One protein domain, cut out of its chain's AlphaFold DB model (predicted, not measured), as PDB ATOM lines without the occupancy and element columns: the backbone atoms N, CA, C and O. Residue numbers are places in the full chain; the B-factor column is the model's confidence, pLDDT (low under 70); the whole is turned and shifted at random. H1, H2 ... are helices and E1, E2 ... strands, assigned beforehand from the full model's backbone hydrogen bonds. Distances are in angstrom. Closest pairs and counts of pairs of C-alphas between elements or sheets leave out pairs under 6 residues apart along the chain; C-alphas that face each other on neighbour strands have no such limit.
ATOM      1  N   SER A   3     123.906 139.207 230.207       83.38
ATOM      2  CA  SER A   3     123.372 140.521 230.560       83.38
ATOM      3  C   SER A   3     124.142 141.069 231.760       83.38
ATOM      4  O   SER A   3     123.903 140.682 232.903       83.38
ATOM      5  N   GLY A   4     125.117 141.942 231.498       83.88
ATOM      6  CA  GLY A   4     126.002 142.470 232.539       83.88
ATOM      7  C   GLY A   4     126.823 141.362 233.207       83.88
ATOM      8  O   GLY A   4     127.611 140.697 232.537       83.88
ATOM      9  N   SER A   5     126.646 141.181 234.520       84.25
ATOM     10  CA  SER A   5     127.239 140.082 235.298       84.25
ATOM     11  C   SER A   5     126.376 138.823 235.341       84.25
ATOM     12  O   SER A   5     126.795 137.840 235.933       84.25
ATOM     13  N   SER A   6     125.179 138.824 234.760       87.62
ATOM     14  CA  SER A   6     124.279 137.671 234.799       87.62
ATOM     15  C   SER A   6     124.373 136.875 233.503       87.62
ATOM     16  O   SER A   6     124.299 137.431 232.402       87.62
ATOM     17  N   MET A   7     124.486 135.556 233.625       90.81
ATOM     18  CA  MET A   7     124.515 134.635 232.496       90.81
ATOM     19  C   MET A   7     123.317 133.682 232.524       90.81
ATOM     20  O   MET A   7     122.937 133.139 233.559       90.81
ATOM     21  N   ILE A   8     122.748 133.451 231.342       91.06
ATOM     22  CA  ILE A   8     121.793 132.377 231.063       91.06
ATOM     23  C   ILE A   8     122.472 131.430 230.078       91.06
ATOM     24  O   ILE A   8     122.689 131.786 228.914       91.06
ATOM     25  N   LYS A   9     122.823 130.234 230.543       91.81
ATOM     26  CA  LYS A   9     123.497 129.198 229.761       91.81
ATOM     27  C   LYS A   9     122.901 127.845 230.129       91.81
ATOM     28  O   LYS A   9     122.584 127.611 231.290       91.81
ATOM     29  N   GLU A  10     122.729 126.982 229.136       91.38
ATOM     30  CA  GLU A  10     122.253 125.617 229.357       91.38
ATOM     31  C   GLU A  10     123.165 124.875 230.346       91.38
ATOM     32  O   GLU A  10     124.383 125.058 230.338       91.38
ATOM     33  N   GLY A  11     122.559 124.076 231.226       90.50
ATOM     34  CA  GLY A  11     123.262 123.369 232.298       90.50
ATOM     35  C   GLY A  11     123.582 124.218 233.532       90.50
ATOM     36  O   GLY A  11     124.054 123.663 234.519       90.50
ATOM     37  N   LEU A  12     123.301 125.528 233.515       91.19
ATOM     38  CA  LEU A  12     123.460 126.409 234.672       91.19
ATOM     39  C   LEU A  12     122.119 126.994 235.137       91.19
ATOM     40  O   LEU A  12     121.208 127.188 234.325       91.19
ATOM     41  N   PRO A  13     122.001 127.329 236.433       90.19
ATOM     42  CA  PRO A  13     120.876 128.092 236.952       90.19
ATOM     43  C   PRO A  13     120.686 129.418 236.208       90.19
ATOM     44  O   PRO A  13     121.643 130.076 235.783       90.19
ATOM     45  N   ILE A  14     119.430 129.840 236.072       90.56
ATOM     46  CA  ILE A  14     119.084 131.117 235.441       90.56
ATOM     47  C   ILE A  14     119.712 132.267 236.241       90.56
ATOM     48  O   ILE A  14     119.607 132.306 237.464       90.56
ATOM     49  N   ASN A  15     120.314 133.231 235.537       90.19
ATOM     50  CA  ASN A  15     120.957 134.419 236.111       90.19
ATOM     51  C   ASN A  15     122.125 134.105 237.066       90.19
ATOM     52  O   ASN A  15     122.350 134.834 238.033       90.19
ATOM     53  N   THR A  16     122.879 133.041 236.780       91.94
ATOM     54  CA  THR A  16     124.152 132.751 237.461       91.94
ATOM     55  C   THR A  16     125.115 133.927 237.289       91.94
ATOM     56  O   THR A  16     125.199 134.494 236.195       91.94
ATOM     57  N   GLN A  17     125.832 134.310 238.353       92.94
ATOM     58  CA  GLN A  17     126.815 135.391 238.265       92.94
ATOM     59  C   GLN A  17     128.007 134.922 237.432       92.94
ATOM     60  O   GLN A  17     128.521 133.835 237.659       92.94
ATOM     61  N   TYR A  18     128.434 135.730 236.471       93.81
ATOM     62  CA  TYR A  18     129.554 135.481 235.574       93.81
ATOM     63  C   TYR A  18     130.489 136.689 235.602       93.81
ATOM     64  O   TYR A  18     130.206 137.736 235.009       93.81
ATOM     65  N   VAL A  19     131.563 136.565 236.376       94.88
ATOM     66  CA  VAL A  19     132.409 137.682 236.816       94.88
ATOM     67  C   VAL A  19     133.883 137.280 236.818       94.88
ATOM     68  O   VAL A  19     134.198 136.095 236.809       94.88
ATOM     69  N   LEU A  20     134.791 138.254 236.823       95.44
ATOM     70  CA  LEU A  20     136.230 137.990 236.921       95.44
ATOM     71  C   LEU A  20     136.609 137.470 238.316       95.44
ATOM     72  O   LEU A  20     135.943 137.773 239.304       95.44
ATOM     73  N   THR A  21     137.709 136.728 238.397       95.31
ATOM     74  CA  THR A  21     138.309 136.319 239.678       95.31
ATOM     75  C   THR A  21     139.463 137.257 240.011       95.31
ATOM     76  O   THR A  21     140.346 137.468 239.176       95.31
ATOM     77  N   VAL A  22     139.473 137.836 241.209       95.94
ATOM     78  CA  VAL A  22     140.591 138.652 241.689       95.94
ATOM     79  C   VAL A  22     141.719 137.742 242.164       95.94
ATOM     80  O   VAL A  22     141.512 136.852 242.981       95.94
ATOM     81  N   ASP A  23     142.934 137.983 241.668       95.31
ATOM     82  CA  ASP A  23     144.139 137.350 242.212       95.31
ATOM     83  C   ASP A  23     144.575 138.072 243.492       95.31
ATOM     84  O   ASP A  23     144.737 137.459 244.545       95.31
ATOM     85  N   ARG A  24     144.736 139.400 243.405       95.06
ATOM     86  CA  ARG A  24     145.119 140.262 244.531       95.06
ATOM     87  C   ARG A  24     144.839 141.734 244.251       95.06
ATOM     88  O   ARG A  24     144.673 142.149 243.106       95.06
ATOM     89  N   ILE A  25     144.893 142.549 245.299       96.19
ATOM     90  CA  ILE A  25     145.159 143.985 245.162       96.19
ATOM     91  C   ILE A  25     146.678 144.154 245.145       96.19
ATOM     92  O   ILE A  25     147.372 143.543 245.955       96.19
ATOM     93  N   VAL A  26     147.208 144.954 244.225       96.44
ATOM     94  CA  VAL A  26     148.650 145.219 244.136       96.44
ATOM     95  C   VAL A  26     149.030 146.158 245.277       96.44
ATOM     96  O   VAL A  26     148.712 147.340 245.209       96.44
ATOM     97  N   GLN A  27     149.679 145.678 246.339       94.75
ATOM     98  CA  GLN A  27     149.946 146.515 247.521       94.75
ATOM     99  C   GLN A  27     151.426 146.841 247.703       94.75
ATOM    100  O   GLN A  27     151.770 147.932 248.163       94.75
ATOM    101  N   THR A  28     152.298 145.912 247.321       94.31
ATOM    102  CA  THR A  28     153.744 145.976 247.562       94.31
ATOM    103  C   THR A  28     154.541 146.178 246.270       94.31
ATOM    104  O   THR A  28     154.012 146.088 245.160       94.31
ATOM    105  N   ASP A  29     155.841 146.464 246.394       93.88
ATOM    106  CA  ASP A  29     156.763 146.448 245.247       93.88
ATOM    107  C   ASP A  29     156.909 145.051 244.635       93.88
ATOM    108  O   ASP A  29     157.099 144.921 243.428       93.88
ATOM    109  N   GLU A  30     156.760 144.006 245.446       93.62
ATOM    110  CA  GLU A  30     156.778 142.617 244.989       93.62
ATOM    111  C   GLU A  30     155.568 142.316 244.098       93.62
ATOM    112  O   GLU A  30     155.723 141.716 243.032       93.62
ATOM    113  N   ASP A  31     154.381 142.809 244.468       94.69
ATOM    114  CA  ASP A  31     153.186 142.699 243.627       94.69
ATOM    115  C   ASP A  31     153.346 143.489 242.323       94.69
ATOM    116  O   ASP A  31     152.986 143.009 241.249       94.69
ATOM    117  N   ALA A  32     153.927 144.691 242.383       93.94
ATOM    118  CA  ALA A  32     154.194 145.483 241.184       93.94
ATOM    119  C   ALA A  32     155.199 144.782 240.249       93.94
ATOM    120  O   ALA A  32     155.020 144.775 239.028       93.94
ATOM    121  N   ALA A  33     156.223 144.134 240.813       95.38
ATOM    122  CA  ALA A  33     157.156 143.305 240.059       95.38
ATOM    123  C   ALA A  33     156.466 142.070 239.459       95.38
ATOM    124  O   ALA A  33     156.786 141.679 238.338       95.38
ATOM    125  N   TYR A  34     155.495 141.474 240.155       94.94
ATOM    126  CA  TYR A  34     154.679 140.387 239.615       94.94
ATOM    127  C   TYR A  34     153.848 140.837 238.405       94.94
ATOM    128  O   TYR A  34     153.874 140.175 237.369       94.94
ATOM    129  N   VAL A  35     153.208 142.009 238.474       94.56
ATOM    130  CA  VAL A  35     152.511 142.603 237.318       94.56
ATOM    131  C   VAL A  35     153.469 142.818 236.146       94.56
ATOM    132  O   VAL A  35     153.111 142.552 235.000       94.56
ATOM    133  N   GLN A  36     154.700 143.272 236.406       93.81
ATOM    134  CA  GLN A  36     155.701 143.431 235.352       93.81
ATOM    135  C   GLN A  36     156.093 142.087 234.725       93.81
ATOM    136  O   GLN A  36     156.147 141.996 233.504       93.81
ATOM    137  N   LYS A  37     156.251 141.024 235.523       93.25
ATOM    138  CA  LYS A  37     156.508 139.671 235.003       93.25
ATOM    139  C   LYS A  37     155.400 139.173 234.075       93.25
ATOM    140  O   LYS A  37     155.709 138.457 233.130       93.25
ATOM    141  N   ILE A  38     154.137 139.526 234.321       93.12
ATOM    142  CA  ILE A  38     153.030 139.176 233.413       93.12
ATOM    143  C   ILE A  38     153.218 139.873 232.059       93.12
ATOM    144  O   ILE A  38     153.081 139.238 231.021       93.12
ATOM    145  N   VAL A  39     153.597 141.157 232.061       92.12
ATOM    146  CA  VAL A  39     153.902 141.900 230.824       92.12
ATOM    147  C   VAL A  39     155.095 141.290 230.088       92.12
ATOM    148  O   VAL A  39     155.030 141.090 228.880       92.12
ATOM    149  N   ASP A  40     156.165 140.966 230.809       90.62
ATOM    150  CA  ASP A  40     157.405 140.464 230.212       90.62
ATOM    151  C   ASP A  40     157.245 139.050 229.628       90.62
ATOM    152  O   ASP A  40     157.930 138.707 228.666       90.62
ATOM    153  N   ASN A  41     156.337 138.239 230.183       89.94
ATOM    154  CA  ASN A  41     156.030 136.885 229.708       89.94
ATOM    155  C   ASN A  41     154.814 136.828 228.770       89.94
ATOM    156  O   ASN A  41     154.345 135.736 228.447       89.94
ATOM    157  N   ALA A  42     154.294 137.978 228.340       90.00
ATOM    158  CA  ALA A  42     153.136 138.029 227.465       90.00
ATOM    159  C   ALA A  42     153.400 137.295 226.137       90.00
ATOM    160  O   ALA A  42     154.501 137.409 225.577       90.00
ATOM    161  N   PRO A  43     152.401 136.580 225.589       88.81
ATOM    162  CA  PRO A  43     152.549 135.876 224.322       88.81
ATOM    163  C   PRO A  43     152.878 136.850 223.187       88.81
ATOM    164  O   PRO A  43     152.430 138.001 223.167       88.81
ATOM    165  N   LEU A  44     153.641 136.376 222.205       88.56
ATOM    166  CA  LEU A  44     153.896 137.136 220.987       88.56
ATOM    167  C   LEU A  44     152.656 137.119 220.090       88.56
ATOM    168  O   LEU A  44     151.951 136.121 219.959       88.56
ATOM    169  N   ASP A  45     152.390 138.251 219.460       84.31
ATOM    170  CA  ASP A  45     151.408 138.376 218.402       84.31
ATOM    171  C   ASP A  45     151.960 137.758 217.111       84.31
ATOM    172  O   ASP A  45     153.017 138.160 216.622       84.31
ATOM    173  N   GLU A  46     151.251 136.774 216.562       81.69
ATOM    174  CA  GLU A  46     151.703 135.992 215.403       81.69
ATOM    175  C   GLU A  46     151.852 136.828 214.122       81.69
ATOM    176  O   GLU A  46     152.636 136.474 213.243       81.69
ATOM    177  N   LEU A  47     151.129 137.948 214.008       80.38
ATOM    178  CA  LEU A  47     151.129 138.802 212.818       80.38
ATOM    179  C   LEU A  47     152.205 139.887 212.886       80.38
ATOM    180  O   LEU A  47     152.769 140.271 211.864       80.38
ATOM    181  N   THR A  48     152.475 140.409 214.082       84.44
ATOM    182  CA  THR A  48     153.383 141.550 214.277       84.44
ATOM    183  C   THR A  48     154.717 141.177 214.918       84.44
ATOM    184  O   THR A  48     155.639 141.993 214.901       84.44
ATOM    185  N   GLY A  49     154.833 139.977 215.495       82.38
ATOM    186  CA  GLY A  49     156.016 139.511 216.224       82.38
ATOM    187  C   GLY A  49     156.308 140.294 217.508       82.38
ATOM    188  O   GLY A  49     157.385 140.150 218.082       82.38
ATOM    189  N   LYS A  50     155.384 141.156 217.951       85.75
ATOM    190  CA  LYS A  50     155.507 141.956 219.178       85.75
ATOM    191  C   LYS A  50     154.791 141.265 220.330       85.75
ATOM    192  O   LYS A  50     153.824 140.549 220.107       85.75
ATOM    193  N   GLN A  51     155.229 141.513 221.562       86.56
ATOM    194  CA  GLN A  51     154.483 141.068 222.741       86.56
ATOM    195  C   GLN A  51     153.077 141.668 222.728       86.56
ATOM    196  O   GLN A  51     152.910 142.881 222.549       86.56
ATOM    197  N   LYS A  52     152.071 140.813 222.916       90.12
ATOM    198  CA  LYS A  52     150.710 141.263 223.194       90.12
ATOM    199  C   LYS A  52     150.709 142.007 224.524       90.12
ATOM    200  O   LYS A  52     151.529 141.744 225.393       90.12
ATOM    201  N   ASN A  53     149.790 142.952 224.687       91.19
ATOM    202  CA  ASN A  53     149.583 143.604 225.975       91.19
ATOM    203  C   ASN A  53     148.590 142.762 226.797       91.19
ATOM    204  O   ASN A  53     147.407 142.774 226.445       91.19
ATOM    205  N   PRO A  54     149.012 142.096 227.893       91.38
ATOM    206  CA  PRO A  54     148.112 141.282 228.716       91.38
ATOM    207  C   PRO A  54     146.940 142.076 229.276       91.38
ATOM    208  O   PRO A  54     145.855 141.551 229.471       91.38
ATOM    209  N   PHE A  55     147.147 143.372 229.502       93.38
ATOM    210  CA  PHE A  55     146.181 144.255 230.136       93.38
ATOM    211  C   PHE A  55     145.461 145.161 229.131       93.38
ATOM    212  O   PHE A  55     144.980 146.231 229.505       93.38
ATOM    213  N   ALA A  56     145.404 144.780 227.851       91.25
ATOM    214  CA  ALA A  56     144.768 145.589 226.809       91.25
ATOM    215  C   ALA A  56     143.282 145.879 227.093       91.25
ATOM    216  O   ALA A  56     142.806 146.961 226.755       91.25
ATOM    217  N   ALA A  57     142.568 144.945 227.730       89.88
ATOM    218  CA  ALA A  57     141.136 145.069 227.992       89.88
ATOM    219  C   ALA A  57     140.808 146.070 229.114       89.88
ATOM    220  O   ALA A  57     139.909 146.897 228.965       89.88
ATOM    221  N   TYR A  58     141.535 146.012 230.239       90.88
ATOM    222  CA  TYR A  58     141.185 146.773 231.448       90.88
ATOM    223  C   TYR A  58     142.221 147.821 231.865       90.88
ATOM    224  O   TYR A  58     141.895 148.691 232.674       90.88
ATOM    225  N   GLY A  59     143.430 147.781 231.305       92.12
ATOM    226  CA  GLY A  59     144.566 148.623 231.679       92.12
ATOM    227  C   GLY A  59     145.497 147.952 232.694       92.12
ATOM    228  O   GLY A  59     145.069 147.148 233.519       92.12
ATOM    229  N   LYS A  60     146.792 148.288 232.639       94.00
ATOM    230  CA  LYS A  60     147.809 147.714 233.533       94.00
ATOM    231  C   LYS A  60     147.556 148.150 234.987       94.00
ATOM    232  O   LYS A  60     147.480 149.362 235.231       94.00
ATOM    233  N   PRO A  61     147.429 147.219 235.946       94.00
ATOM    234  CA  PRO A  61     147.251 147.572 237.347       94.00
ATOM    235  C   PRO A  61     148.524 148.193 237.924       94.00
ATOM    236  O   PRO A  61     149.643 147.774 237.628       94.00
ATOM    237  N   GLU A  62     148.339 149.222 238.742       93.88
ATOM    238  CA  GLU A  62     149.390 149.861 239.536       93.88
ATOM    239  C   GLU A  62     149.195 149.539 241.019       93.88
ATOM    240  O   GLU A  62     148.211 148.905 241.399       93.88
ATOM    241  N   LYS A  63     150.097 150.019 241.885       94.50
ATOM    242  CA  LYS A  63     149.885 149.934 243.333       94.50
ATOM    243  C   LYS A  63     148.535 150.554 243.724       94.50
ATOM    244  O   LYS A  63     148.207 151.680 243.344       94.50
ATOM    245  N   GLY A  64     147.765 149.784 244.478       94.12
ATOM    246  CA  GLY A  64     146.397 150.051 244.883       94.12
ATOM    247  C   GLY A  64     145.326 149.590 243.898       94.12
ATOM    248  O   GLY A  64     144.154 149.709 244.234       94.12
ATOM    249  N   ASP A  65     145.665 149.081 242.715       95.94
ATOM    250  CA  ASP A  65     144.675 148.559 241.769       95.94
ATOM    251  C   ASP A  65     144.479 147.043 241.917       95.94
ATOM    252  O   ASP A  65     145.319 146.321 242.463       95.94
ATOM    253  N   VAL A  66     143.339 146.563 241.422       96.06
ATOM    254  CA  VAL A  66     142.996 145.137 241.392       96.06
ATOM    255  C   VAL A  66     143.727 144.444 240.240       96.06
ATOM    256  O   VAL A  66     143.705 144.925 239.105       96.06
ATOM    257  N   LEU A  67     144.337 143.294 240.524       96.19
ATOM    258  CA  LEU A  67     144.849 142.353 239.533       96.19
ATOM    259  C   LEU A  67     143.883 141.167 239.421       96.19
ATOM    260  O   LEU A  67     143.609 140.486 240.411       96.19
ATOM    261  N   TYR A  68     143.386 140.916 238.211       96.75
ATOM    262  CA  TYR A  68     142.556 139.751 237.910       96.75
ATOM    263  C   TYR A  68     143.416 138.555 237.520       96.75
ATOM    264  O   TYR A  68     144.536 138.709 237.028       96.75
ATOM    265  N   LYS A  69     142.876 137.364 237.757       94.94
ATOM    266  CA  LYS A  69     143.514 136.104 237.411       94.94
ATOM    267  C   LYS A  69     143.244 135.758 235.947       94.94
ATOM    268  O   LYS A  69     142.096 135.799 235.524       94.94
ATOM    269  N   ASP A  70     144.293 135.372 235.231       94.44
ATOM    270  CA  ASP A  70     144.188 134.669 233.951       94.44
ATOM    271  C   ASP A  70     143.726 133.226 234.242       94.44
ATOM    272  O   ASP A  70     144.408 132.469 234.945       94.44
ATOM    273  N   LEU A  71     142.511 132.879 233.811       93.19
ATOM    274  CA  LEU A  71     141.903 131.570 234.071       93.19
ATOM    275  C   LEU A  71     142.127 130.587 232.927       93.19
ATOM    276  O   LEU A  71     142.121 129.374 233.165       93.19
ATOM    277  N   ASN A  72     142.302 131.081 231.704       93.00
ATOM    278  CA  ASN A  72     142.478 130.242 230.522       93.00
ATOM    279  C   ASN A  72     143.971 129.971 230.203       93.00
ATOM    280  O   ASN A  72     144.270 129.078 229.411       93.00
ATOM    281  N   ASN A  73     144.886 130.640 230.911       91.75
ATOM    282  CA  ASN A  73     146.344 130.618 230.769       91.75
ATOM    283  C   ASN A  73     146.833 131.033 229.374       91.75
ATOM    284  O   ASN A  73     147.842 130.507 228.889       91.75
ATOM    285  N   ASP A  74     146.122 131.942 228.708       90.44
ATOM    286  CA  ASP A  74     146.522 132.483 227.409       90.44
ATOM    287  C   ASP A  74     147.494 133.674 227.529       90.44
ATOM    288  O   ASP A  74     148.028 134.142 226.519       90.44
ATOM    289  N   GLY A  75     147.784 134.124 228.755       90.00
ATOM    290  CA  GLY A  75     148.677 135.239 229.055       90.00
ATOM    291  C   GLY A  75     148.047 136.614 228.821       90.00
ATOM    292  O   GLY A  75     148.766 137.618 228.811       90.00
ATOM    293  N   LEU A  76     146.734 136.681 228.612       93.00
ATOM    294  CA  LEU A  76     145.930 137.887 228.478       93.00
ATOM    295  C   LEU A  76     144.882 137.914 229.592       93.00
ATOM    296  O   LEU A  76     144.386 136.890 230.022       93.00
ATOM    297  N   ILE A  77     144.543 139.111 230.064       93.81
ATOM    298  CA  ILE A  77     143.506 139.304 231.080       93.81
ATOM    299  C   ILE A  77     142.346 140.044 230.426       93.81
ATOM    300  O   ILE A  77     142.451 141.238 230.111       93.81
ATOM    301  N   ASN A  78     141.253 139.327 230.186       92.50
ATOM    302  CA  ASN A  78     140.098 139.824 229.451       92.50
ATOM    303  C   ASN A  78     138.777 139.134 229.871       92.50
ATOM    304  O   ASN A  78     138.683 138.491 230.913       92.50
ATOM    305  N   ASP A  79     137.710 139.335 229.091       91.56
ATOM    306  CA  ASP A  79     136.366 138.834 229.411       91.56
ATOM    307  C   ASP A  79     136.234 137.298 229.350       91.56
ATOM    308  O   ASP A  79     135.275 136.753 229.911       91.56
ATOM    309  N   ASP A  80     137.186 136.611 228.719       92.44
ATOM    310  CA  ASP A  80     137.275 135.149 228.665       92.44
ATOM    311  C   ASP A  80     137.759 134.546 230.000       92.44
ATOM    312  O   ASP A  80     137.553 133.358 230.241       92.44
ATOM    313  N   ASP A  81     138.282 135.371 230.918       93.69
ATOM    314  CA  ASP A  81     138.709 134.983 232.275       93.69
ATOM    315  C   ASP A  81     137.596 135.066 233.326       93.69
ATOM    316  O   ASP A  81     137.825 135.051 234.542       93.69
ATOM    317  N   ARG A  82     136.348 135.210 232.886       93.81
ATOM    318  CA  ARG A  82     135.202 135.219 233.792       93.81
ATOM    319  C   ARG A  82     134.834 133.798 234.204       93.81
ATOM    320  O   ARG A  82     134.837 132.866 233.407       93.81
ATOM    321  N   THR A  83     134.434 133.648 235.459       94.06
ATOM    322  CA  THR A  83     133.946 132.393 236.027       94.06
ATOM    323  C   THR A  83     132.530 132.543 236.560       94.06
ATOM    324  O   THR A  83     132.045 133.645 236.828       94.06
ATOM    325  N   THR A  84     131.845 131.412 236.699       93.12
ATOM    326  CA  THR A  84     130.508 131.349 237.285       93.12
ATOM    327  C   THR A  84     130.578 131.269 238.800       93.12
ATOM    328  O   THR A  84     131.294 130.420 239.328       93.12
ATOM    329  N   ILE A  85     129.797 132.094 239.494       90.94
ATOM    330  CA  ILE A  85     129.709 132.116 240.957       90.94
ATOM    331  C   ILE A  85     128.249 131.971 241.394       90.94
ATOM    332  O   ILE A  85     127.348 132.619 240.851       90.94
ATOM    333  N   GLY A  86     128.038 131.127 242.405       86.31
ATOM    334  CA  GLY A  86     126.743 130.902 243.035       86.31
ATOM    335  C   GLY A  86     125.710 130.198 242.153       86.31
ATOM    336  O   GLY A  86     125.995 129.703 241.063       86.31
TER     337      GLY A  86
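This is residues 3 to 86 of the 245 residues of the protein "SusC/RagA family TonB-linked outer membrane protein" of Porphyromonadaceae bacterium (UniProt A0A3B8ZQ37). With little regular structure, this loose, flat model is a row of two small two-stranded ribbons, E1 with E4 and E2 with E3, followed by helix H1 at one end, with long loops between. The printed part has 84 residues, 28 of them in named elements, in the order E1, E2, H1, E3, E4; both sheets are antiparallel and the class is mixed. The radius of gyration of the C-alphas is 14.9 A, and the spans are 40 by 35 by 17 A.

Find C-alpha 16 at (124.152, 132.751, 237.461); from there E1, residues 16 to 20, runs 13.2 A. E4 is residues 82 to 85, E2 22 to 25 and E3 66 to 68. H1, residues 29 to 40, runs 16.2 A to C-alpha 40 at (157.405, 140.464, 230.212).

Look at N 83 and O 19, 2.8 A apart, where E1 and E4 are antiparallel at 139 degrees. Residues 6 to 7 pair antiparallel with 16 to 17 of E1. E1 runs on into E2 at 47 degrees. E2 and E3 are antiparallel at 157 degrees, with N 67 and O 24 2.8 A apart. The closest C-alphas of H1 and E3, Val 35 and Leu 67, are 8.0 A apart; H1 is apart from E1 and E4. In H1 every O i to N i+4 pair is within hydrogen-bond range.

The farthest C-alphas, Glu 10 and Asp 29, are 43.3 A apart. The printed part has no cut; the links H1 to E3 and E3 to E4 are long. No printed residue is under 70 in pLDDT.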